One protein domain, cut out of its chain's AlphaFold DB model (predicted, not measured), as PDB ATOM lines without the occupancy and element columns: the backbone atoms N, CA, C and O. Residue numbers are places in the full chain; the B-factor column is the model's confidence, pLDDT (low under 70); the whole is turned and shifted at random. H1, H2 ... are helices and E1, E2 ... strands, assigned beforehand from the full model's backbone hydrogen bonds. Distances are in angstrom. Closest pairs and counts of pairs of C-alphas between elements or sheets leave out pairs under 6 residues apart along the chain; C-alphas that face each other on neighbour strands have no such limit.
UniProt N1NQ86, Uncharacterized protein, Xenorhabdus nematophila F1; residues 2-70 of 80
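Overview. This is residues 2 to 70 of the 80 residues of an uncharacterized protein of Xenorhabdus nematophila F1 (UniProt N1NQ86). A narrow, twisted sheet of three strands, E1, E2 and E3, has the long helix H3 over one face, making two layers, and its other face bare. The short helices H1 and H2 make a corner beyond the end where E1 begins. The printed part has 69 residues, with named elements in the order H1, H2, E1, H3, E2, E3; the sheet, in the order E1, E2, E3, is mixed. The class is mixed, helices and strands; the whole is only just compact, close to loose, with a radius of gyration of the C-alphas of 12.8 A, and elongated, 35 by 22 by 19 A.

Arrangement. Start at H1, residues 2 to 8: it touches H2, residues 10 to 14, only at the corner, closest at C-alphas 5 and 12, 6.5 A. E1, residues 15 to 21, H3, residues 25 to 40, and E2, residues 48 to 54, form a strand-helix-strand unit, two parallel neighbour strands with a helix between, its crossover right-handed; N 54 and O 20 are 3.0 A apart. E2 and E3, residues 61 to 69, are an antiparallel hairpin, with N 62 and O 53 at 2.8 A. H3 is on the sheet, its height 10.1 A; its closest C-alphas to E3 are Val 28 and Ser 65, 7.2 A. H1 and H3 have every O i to N i+4 pair within hydrogen-bond range; H2 has 0 of 1, but 2 of 2 O i to N i+3.

Along the chain. Find C-alpha 2 at (-217.133, 35.458, -11.233), where H1 begins. E1 spans 20.0 A, H3 22.9 A, E2 19.0 A and E3 20.1 A, ending at C-alpha 69, (-214.133, 53.516, 0.523). E3 bends by 53 degrees at residue 65.

Size, cuts and confidence. The C-alphas farthest apart, Asp 43 and Leu 57, are 37.6 A apart. The printed part has no cut and no long link. In this model pLDDT is under 70 at residues 2 to 17, 46 and 62 to 70.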
ATOM      1  N   GLU A   2    -216.460  36.734 -11.560       61.84
ATOM      2  CA  GLU A   2    -217.133  35.458 -11.233       61.84
ATOM      3  C   GLU A   2    -216.175  34.373 -10.734       61.84
ATOM      4  O   GLU A   2    -216.335  33.917  -9.611       61.84
ATOM      5  N   ASN A   3    -215.078  34.112 -11.454       62.53
ATOM      6  CA  ASN A   3    -214.017  33.216 -10.975       62.53
ATOM      7  C   ASN A   3    -213.440  33.616  -9.601       62.53
ATOM      8  O   ASN A   3    -212.948  32.768  -8.869       62.53
ATOM      9  N   LEU A   4    -213.447  34.901  -9.234       63.66
ATOM     10  CA  LEU A   4    -212.924  35.342  -7.937       63.66
ATOM     11  C   LEU A   4    -213.908  35.004  -6.806       63.66
ATOM     12  O   LEU A   4    -213.491  34.560  -5.742       63.66
ATOM     13  N   ILE A   5    -215.204  35.183  -7.071       64.31
ATOM     14  CA  ILE A   5    -216.303  34.897  -6.141       64.31
ATOM     15  C   ILE A   5    -216.478  33.391  -5.970       64.31
ATOM     16  O   ILE A   5    -216.621  32.922  -4.847       64.31
ATOM     17  N   GLU A   6    -216.407  32.629  -7.061       66.62
ATOM     18  CA  GLU A   6    -216.493  31.167  -7.027       66.62
ATOM     19  C   GLU A   6    -215.342  30.548  -6.228       66.62
ATOM     20  O   GLU A   6    -215.555  29.605  -5.473       66.62
ATOM     21  N   ASN A   7    -214.129  31.103  -6.339       65.00
ATOM     22  CA  ASN A   7    -212.947  30.528  -5.693       65.00
ATOM     23  C   ASN A   7    -212.685  31.033  -4.268       65.00
ATOM     24  O   ASN A   7    -212.019  30.344  -3.498       65.00
ATOM     25  N   LYS A   8    -213.127  32.244  -3.914       67.12
ATOM     26  CA  LYS A   8    -212.777  32.879  -2.630       67.12
ATOM     27  C   LYS A   8    -213.977  33.422  -1.849       67.12
ATOM     28  O   LYS A   8    -213.793  34.028  -0.795       67.12
ATOM     29  N   GLY A   9    -215.191  33.197  -2.345       66.19
ATOM     30  CA  GLY A   9    -216.416  33.700  -1.744       66.19
ATOM     31  C   GLY A   9    -216.624  35.208  -1.947       66.19
ATOM     32  O   GLY A   9    -215.776  35.905  -2.515       66.19
ATOM     33  N   PRO A  10    -217.767  35.737  -1.479       65.38
ATOM     34  CA  PRO A  10    -218.129  37.148  -1.633       65.38
ATOM     35  C   PRO A  10    -217.159  38.099  -0.917       65.38
ATOM     36  O   PRO A  10    -216.999  39.242  -1.338       65.38
ATOM     37  N   GLU A  11    -216.437  37.627   0.104       65.50
ATOM     38  CA  GLU A  11    -215.451  38.430   0.839       65.50
ATOM     39  C   GLU A  11    -214.227  38.819   0.001       65.50
ATOM     40  O   GLU A  11    -213.593  39.840   0.262       65.50
ATOM     41  N   ALA A  12    -213.922  38.076  -1.064       65.06
ATOM     42  CA  ALA A  12    -212.847  38.435  -1.986       65.06
ATOM     43  C   ALA A  12    -213.157  39.668  -2.840       65.06
ATOM     44  O   ALA A  12    -212.252  40.231  -3.450       65.06
ATOM     45  N   LEU A  13    -214.419  40.110  -2.867       64.12
ATOM     46  CA  LEU A  13    -214.803  41.384  -3.469       64.12
ATOM     47  C   LEU A  13    -214.468  42.584  -2.575       64.12
ATOM     48  O   LEU A  13    -214.643  43.715  -3.020       64.12
ATOM     49  N   ALA A  14    -213.988  42.373  -1.342       59.25
ATOM     50  CA  ALA A  14    -213.632  43.457  -0.428       59.25
ATOM     51  C   ALA A  14    -212.568  44.406  -1.014       59.25
ATOM     52  O   ALA A  14    -212.608  45.599  -0.719       59.25
ATOM     53  N   GLU A  15    -211.677  43.904  -1.873       61.81
ATOM     54  CA  GLU A  15    -210.678  44.694  -2.597       61.81
ATOM     55  C   GLU A  15    -210.780  44.400  -4.100       61.81
ATOM     56  O   GLU A  15    -210.237  43.415  -4.602       61.81
ATOM     57  N   ALA A  16    -211.499  45.254  -4.835       66.44
ATOM     58  CA  ALA A  16    -211.667  45.121  -6.279       66.44
ATOM     59  C   ALA A  16    -211.040  46.318  -7.007       66.44
ATOM     60  O   ALA A  16    -211.470  47.462  -6.858       66.44
ATOM     61  N   SER A  17    -210.030  46.040  -7.832       66.94
ATOM     62  CA  SER A  17    -209.463  47.009  -8.774       66.94
ATOM     63  C   SER A  17    -209.913  46.665 -10.187       66.94
ATOM     64  O   SER A  17    -209.684  45.547 -10.653       66.94
ATOM     65  N   ILE A  18    -210.550  47.621 -10.864       74.38
ATOM     66  CA  ILE A  18    -211.012  47.454 -12.244       74.38
ATOM     67  C   ILE A  18    -210.243  48.429 -13.129       74.38
ATOM     68  O   ILE A  18    -210.244  49.643 -12.907       74.38
ATOM     69  N   TYR A  19    -209.586  47.866 -14.135       73.44
ATOM     70  CA  TYR A  19    -208.818  48.591 -15.134       73.44
ATOM     71  C   TYR A  19    -209.619  48.621 -16.424       73.44
ATOM     72  O   TYR A  19    -210.003  47.566 -16.932       73.44
ATOM     73  N   LEU A  20    -209.886  49.816 -16.938       72.56
ATOM     74  CA  LEU A  20    -210.629  49.990 -18.179       72.56
ATOM     75  C   LEU A  20    -209.814  50.893 -19.119       72.56
ATOM     76  O   LEU A  20    -209.234  51.900 -18.703       72.56
ATOM     77  N   GLU A  21    -209.755  50.501 -20.386       75.69
ATOM     78  CA  GLU A  21    -209.113  51.247 -21.472       75.69
ATOM     79  C   GLU A  21    -210.160  52.119 -22.181       75.69
ATOM     80  O   GLU A  21    -211.338  51.762 -22.206       75.69
ATOM     81  N   ASP A  22    -209.746  53.273 -22.716       70.00
ATOM     82  CA  ASP A  22    -210.603  54.188 -23.494       70.00
ATOM     83  C   ASP A  22    -211.926  54.585 -22.817       70.00
ATOM     84  O   ASP A  22    -212.977  54.699 -23.444       70.00
ATOM     85  N   ILE A  23    -211.874  54.834 -21.509       72.38
ATOM     86  CA  ILE A  23    -213.045  55.260 -20.739       72.38
ATOM     87  C   ILE A  23    -213.254  56.768 -20.852       72.38
ATOM     88  O   ILE A  23    -212.399  57.557 -20.438       72.38
ATOM     89  N   ASP A  24    -214.440  57.172 -21.297       77.62
ATOM     90  CA  ASP A  24    -214.935  58.526 -21.071       77.62
ATOM     91  C   ASP A  24    -215.599  58.666 -19.673       77.62
ATOM     92  O   ASP A  24    -215.958  57.671 -19.030       77.62
ATOM     93  N   PRO A  25    -215.791  59.895 -19.158       73.69
ATOM     94  CA  PRO A  25    -216.391  60.107 -17.838       73.69
ATOM     95  C   PRO A  25    -217.826  59.577 -17.669       73.69
ATOM     96  O   PRO A  25    -218.235  59.281 -16.544       73.69
ATOM     97  N   LEU A  26    -218.615  59.478 -18.745       81.19
ATOM     98  CA  LEU A  26    -219.968  58.919 -18.709       81.19
ATOM     99  C   LEU A  26    -219.908  57.393 -18.577       81.19
ATOM    100  O   LEU A  26    -220.606  56.829 -17.735       81.19
ATOM    101  N   MET A  27    -219.024  56.738 -19.330       82.31
ATOM    102  CA  MET A  27    -218.765  55.301 -19.227       82.31
ATOM    103  C   MET A  27    -218.319  54.893 -17.821       82.31
ATOM    104  O   MET A  27    -218.796  53.879 -17.312       82.31
ATOM    105  N   VAL A  28    -217.484  55.700 -17.152       79.88
ATOM    106  CA  VAL A  28    -217.105  55.459 -15.744       79.88
ATOM    107  C   VAL A  28    -218.348  55.419 -14.849       79.88
ATOM    108  O   VAL A  28    -218.517  54.477 -14.077       79.88
ATOM    109  N   LYS A  29    -219.253  56.400 -14.974       79.88
ATOM    110  CA  LYS A  29    -220.491  56.463 -14.172       79.88
ATOM    111  C   LYS A  29    -221.419  55.281 -14.446       79.88
ATOM    112  O   LYS A  29    -221.948  54.692 -13.506       79.88
ATOM    113  N   CYS A  30    -221.596  54.919 -15.715       83.50
ATOM    114  CA  CYS A  30    -222.400  53.761 -16.105       83.50
ATOM    115  C   CYS A  30    -221.818  52.460 -15.538       83.50
ATOM    116  O   CYS A  30    -222.556  51.653 -14.973       83.50
ATOM    117  N   CYS A  31    -220.496  52.286 -15.625       83.00
ATOM    118  CA  CYS A  31    -219.799  51.134 -15.063       83.00
ATOM    119  C   CYS A  31    -220.001  51.047 -13.545       83.00
ATOM    120  O   CYS A  31    -220.314  49.978 -13.027       83.00
ATOM    121  N   MET A  32    -219.932  52.173 -12.829       80.88
ATOM    122  CA  MET A  32    -220.206  52.193 -11.391       80.88
ATOM    123  C   MET A  32    -221.614  51.743 -11.026       80.88
ATOM    124  O   MET A  32    -221.768  50.931 -10.121       80.88
ATOM    125  N   LEU A  33    -222.636  52.261 -11.711       84.19
ATOM    126  CA  LEU A  33    -224.022  51.875 -11.441       84.19
ATOM    127  C   LEU A  33    -224.210  50.368 -11.628       84.19
ATOM    128  O   LEU A  33    -224.792  49.703 -10.775       84.19
ATOM    129  N   GLN A  34    -223.649  49.814 -12.705       86.62
ATOM    130  CA  GLN A  34    -223.683  48.375 -12.955       86.62
ATOM    131  C   GLN A  34    -222.960  47.581 -11.864       86.62
ATOM    132  O   GLN A  34    -223.468  46.554 -11.422       86.62
ATOM    133  N   LEU A  35    -221.806  48.064 -11.397       83.25
ATOM    134  CA  LEU A  35    -221.061  47.434 -10.310       83.25
ATOM    135  C   LEU A  35    -221.833  47.480  -8.989       83.25
ATOM    136  O   LEU A  35    -221.893  46.467  -8.303       83.25
ATOM    137  N   PHE A  36    -222.484  48.597  -8.656       81.69
ATOM    138  CA  PHE A  36    -223.327  48.673  -7.463       81.69
ATOM    139  C   PHE A  36    -224.480  47.674  -7.516       81.69
ATOM    140  O   PHE A  36    -224.657  46.922  -6.565       81.69
ATOM    141  N   HIS A  37    -225.192  47.583  -8.641       84.88
ATOM    142  CA  HIS A  37    -226.236  46.569  -8.812       84.88
ATOM    143  C   HIS A  37    -225.682  45.138  -8.742       84.88
ATOM    144  O   HIS A  37    -226.303  44.247  -8.163       84.88
ATOM    145  N   TYR A  38    -224.493  44.904  -9.301       84.19
ATOM    146  CA  TYR A  38    -223.824  43.606  -9.249       84.19
ATOM    147  C   TYR A  38    -223.463  43.191  -7.817       84.19
ATOM    148  O   TYR A  38    -223.618  42.019  -7.469       84.19
ATOM    149  N   PHE A  39    -222.976  44.127  -7.004       81.19
ATOM    150  CA  PHE A  39    -222.613  43.889  -5.608       81.19
ATOM    151  C   PHE A  39    -223.847  43.692  -4.725       81.19
ATOM    152  O   PHE A  39    -223.906  42.718  -3.979       81.19
ATOM    153  N   ASP A  40    -224.864  44.538  -4.901       81.38
ATOM    154  CA  ASP A  40    -226.144  44.462  -4.191       81.38
ATOM    155  C   ASP A  40    -226.854  43.120  -4.436       81.38
ATOM    156  O   ASP A  40    -227.238  42.428  -3.497       81.38
ATOM    157  N   SER A  41    -226.894  42.654  -5.692       82.94
ATOM    158  CA  SER A  41    -227.462  41.335  -6.035       82.94
ATOM    159  C   SER A  41    -226.742  40.135  -5.402       82.94
ATOM    160  O   SER A  41    -227.254  39.017  -5.461       82.94
ATOM    161  N   ARG A  42    -225.552  40.338  -4.822       78.50
ATOM    162  CA  ARG A  42    -224.742  39.297  -4.172       78.50
ATOM    163  C   ARG A  42    -224.589  39.495  -2.668       78.50
ATOM    164  O   ARG A  42    -223.774  38.792  -2.075       78.50
ATOM    165  N   ASP A  43    -225.325  40.441  -2.081       76.88
ATOM    166  CA  ASP A  43    -225.176  40.842  -0.674       76.88
ATOM    167  C   ASP A  43    -223.703  41.118  -0.303       76.88
ATOM    168  O   ASP A  43    -223.204  40.794   0.773       76.88
ATOM    169  N   ALA A  44    -222.960  41.671  -1.264       72.12
ATOM    170  CA  ALA A  44    -221.549  41.980  -1.128       72.12
ATOM    171  C   ALA A  44    -221.377  43.496  -1.141       72.12
ATOM    172  O   ALA A  44    -222.021  44.207  -1.903       72.12
ATOM    173  N   THR A  45    -220.479  44.021  -0.315       71.44
ATOM    174  CA  THR A  45    -220.087  45.433  -0.377       71.44
ATOM    175  C   THR A  45    -218.566  45.509  -0.400       71.44
ATOM    176  O   THR A  45    -217.940  45.107   0.587       71.44
ATOM    177  N   PRO A  46    -217.947  46.003  -1.487       68.81
ATOM    178  CA  PRO A  46    -216.504  46.192  -1.512       68.81
ATOM    179  C   PRO A  46    -216.096  47.191  -0.420       68.81
ATOM    180  O   PRO A  46    -216.777  48.196  -0.206       68.81
ATOM    181  N   LYS A  47    -214.985  46.927   0.279       70.12
ATOM    182  CA  LYS A  47    -214.406  47.907   1.215       70.12
ATOM    183  C   LYS A  47    -213.819  49.075   0.439       70.12
ATOM    184  O   LYS A  47    -214.017  50.216   0.841       70.12
ATOM    185  N   THR A  48    -213.182  48.761  -0.687       70.25
ATOM    186  CA  THR A  48    -212.576  49.732  -1.589       70.25
ATOM    187  C   THR A  48    -212.911  49.380  -3.032       70.25
ATOM    188  O   THR A  48    -212.686  48.248  -3.469       70.25
ATOM    189  N   LEU A  49    -213.421  50.356  -3.783       75.56
ATOM    190  CA  LEU A  49    -213.653  50.258  -5.221       75.56
ATOM    191  C   LEU A  49    -212.936  51.403  -5.933       75.56
ATOM    192  O   LEU A  49    -213.253  52.572  -5.712       75.56
ATOM    193  N   SER A  50    -212.007  51.056  -6.824       74.38
ATOM    194  CA  SER A  50    -211.306  52.023  -7.667       74.38
ATOM    195  C   SER A  50    -211.430  51.678  -9.147       74.38
ATOM    196  O   SER A  50    -211.134  50.547  -9.543       74.38
ATOM    197  N   ILE A  51    -211.801  52.668  -9.961       76.88
ATOM    198  CA  ILE A  51    -211.768  52.566 -11.426       76.88
ATOM    199  C   ILE A  51    -210.563  53.350 -11.924       76.88
ATOM    200  O   ILE A  51    -210.478  54.563 -11.715       76.88
ATOM    201  N   VAL A  52    -209.639  52.660 -12.587       75.31
ATOM    202  CA  VAL A  52    -208.406  53.253 -13.112       75.31
ATOM    203  C   VAL A  52    -208.482  53.296 -14.632       75.31
ATOM    204  O   VAL A  52    -208.649  52.262 -15.281       75.31
ATOM    205  N   GLY A  53    -208.348  54.498 -15.192       73.88
ATOM    206  CA  GLY A  53    -208.226  54.679 -16.635       73.88
ATOM    207  C   GLY A  53    -206.838  54.280 -17.116       73.88
ATOM    208  O   GLY A  53    -205.840  54.684 -16.515       73.88
ATOM    209  N   ILE A  54    -206.768  53.521 -18.205       77.31
ATOM    210  CA  ILE A  54    -205.516  53.197 -18.896       77.31
ATOM    211  C   ILE A  54    -205.478  53.929 -20.236       77.31
ATOM    212  O   ILE A  54    -206.452  53.945 -20.986       77.31
ATOM    213  N   ASP A  55    -204.340  54.553 -20.527       73.56
ATOM    214  CA  ASP A  55    -204.055  55.105 -21.844       73.56
ATOM    215  C   ASP A  55    -203.745  53.963 -22.833       73.56
ATOM    216  O   ASP A  55    -202.804  53.202 -22.588       73.56
ATOM    217  N   PRO A  56    -204.483  53.821 -23.947       71.56
ATOM    218  CA  PRO A  56    -204.372  52.656 -24.833       71.56
ATOM    219  C   PRO A  56    -203.015  52.569 -25.547       71.56
ATOM    220  O   PRO A  56    -202.527  51.475 -25.828       71.56
ATOM    221  N   LEU A  57    -202.380  53.712 -25.829       78.69
ATOM    222  CA  LEU A  57    -201.130  53.781 -26.589       78.69
ATOM    223  C   LEU A  57    -199.917  53.536 -25.697       78.69
ATOM    224  O   LEU A  57    -199.013  52.784 -26.051       78.69
ATOM    225  N   SER A  58    -199.888  54.182 -24.532       80.69
ATOM    226  CA  SER A  58    -198.759  54.091 -23.603       80.69
ATOM    227  C   SER A  58    -198.913  52.984 -22.561       80.69
ATOM    228  O   SER A  58    -197.953  52.710 -21.838       80.69
ATOM    229  N   ARG A  59    -200.106  52.373 -22.448       74.69
ATOM    230  CA  ARG A  59    -200.506  51.423 -21.387       74.69
ATOM    231  C   ARG A  59    -200.296  51.965 -19.968       74.69
ATOM    232  O   ARG A  59    -200.312  51.207 -19.000       74.69
ATOM    233  N   ARG A  60    -200.076  53.274 -19.821       77.56
ATOM    234  CA  ARG A  60    -199.883  53.914 -18.519       77.56
ATOM    235  C   ARG A  60    -201.230  54.170 -17.869       77.56
ATOM    236  O   ARG A  60    -202.211  54.485 -18.541       77.56
ATOM    237  N   THR A  61    -201.257  54.080 -16.546       74.81
ATOM    238  CA  THR A  61    -202.403  54.527 -15.760       74.81
ATOM    239  C   THR A  61    -202.549  56.032 -15.935       74.81
ATOM    240  O   THR A  61    -201.625  56.809 -15.691       74.81
ATOM    241  N   LYS A  62    -203.707  56.439 -16.445       65.81
ATOM    242  CA  LYS A  62    -203.977  57.818 -16.836       65.81
ATOM    243  C   LYS A  62    -204.491  58.646 -15.663       65.81
ATOM    244  O   LYS A  62    -204.258  59.845 -15.682       65.81
ATOM    245  N   ASN A  63    -205.166  58.010 -14.690       64.06
ATOM    246  CA  ASN A  63    -205.501  58.473 -13.329       64.06
ATOM    247  C   ASN A  63    -206.517  57.510 -12.668       64.06
ATOM    248  O   ASN A  63    -207.085  56.641 -13.337       64.06
ATOM    249  N   ILE A  64    -206.768  57.677 -11.362       63.72
ATOM    250  CA  ILE A  64    -207.939  57.086 -10.691       63.72
ATOM    251  C   ILE A  64    -209.161  57.932 -11.061       63.72
ATOM    252  O   ILE A  64    -209.241  59.102 -10.699       63.72
ATOM    253  N   SER A  65    -210.104  57.341 -11.790       64.69
ATOM    254  CA  SER A  65    -211.338  58.007 -12.221       64.69
ATOM    255  C   SER A  65    -212.388  58.055 -11.110       64.69
ATOM    256  O   SER A  65    -213.237  58.941 -11.104       64.69
ATOM    257  N   TYR A  66    -212.344  57.102 -10.177       64.19
ATOM    258  CA  TYR A  66    -213.242  57.050  -9.029       64.19
ATOM    259  C   TYR A  66    -212.651  56.208  -7.901       64.19
ATOM    260  O   TYR A  66    -212.011  55.191  -8.171       64.19
ATOM    261  N   TYR A  67    -212.913  56.616  -6.660       65.38
ATOM    262  CA  TYR A  67    -212.557  55.900  -5.441       65.38
ATOM    263  C   TYR A  67    -213.739  55.952  -4.468       65.38
ATOM    264  O   TYR A  67    -214.176  57.038  -4.090       65.38
ATOM    265  N   ALA A  68    -214.254  54.789  -4.073       65.88
ATOM    266  CA  ALA A  68    -215.171  54.661  -2.948       65.88
ATOM    267  C   ALA A  68    -214.547  53.764  -1.890       65.88
ATOM    268  O   ALA A  68    -214.149  52.638  -2.184       65.88
ATOM    269  N   GLU A  69    -214.515  54.265  -0.664       69.81
ATOM    270  CA  GLU A  69    -214.133  53.516   0.523       69.81
ATOM    271  C   GLU A  69    -215.332  53.473   1.467       69.81
ATOM    272  O   GLU A  69    -216.005  54.489   1.678       69.81
ATOM    273  N   LYS A  70    -215.628  52.298   2.025       66.06
ATOM    274  CA  LYS A  70    -216.607  52.194   3.105       66.06
ATOM    275  C   LYS A  70    -215.997  52.883   4.329       66.06
ATOM    276  O   LYS A  70    -214.985  52.387   4.826       66.06
TER     277      LYS A  70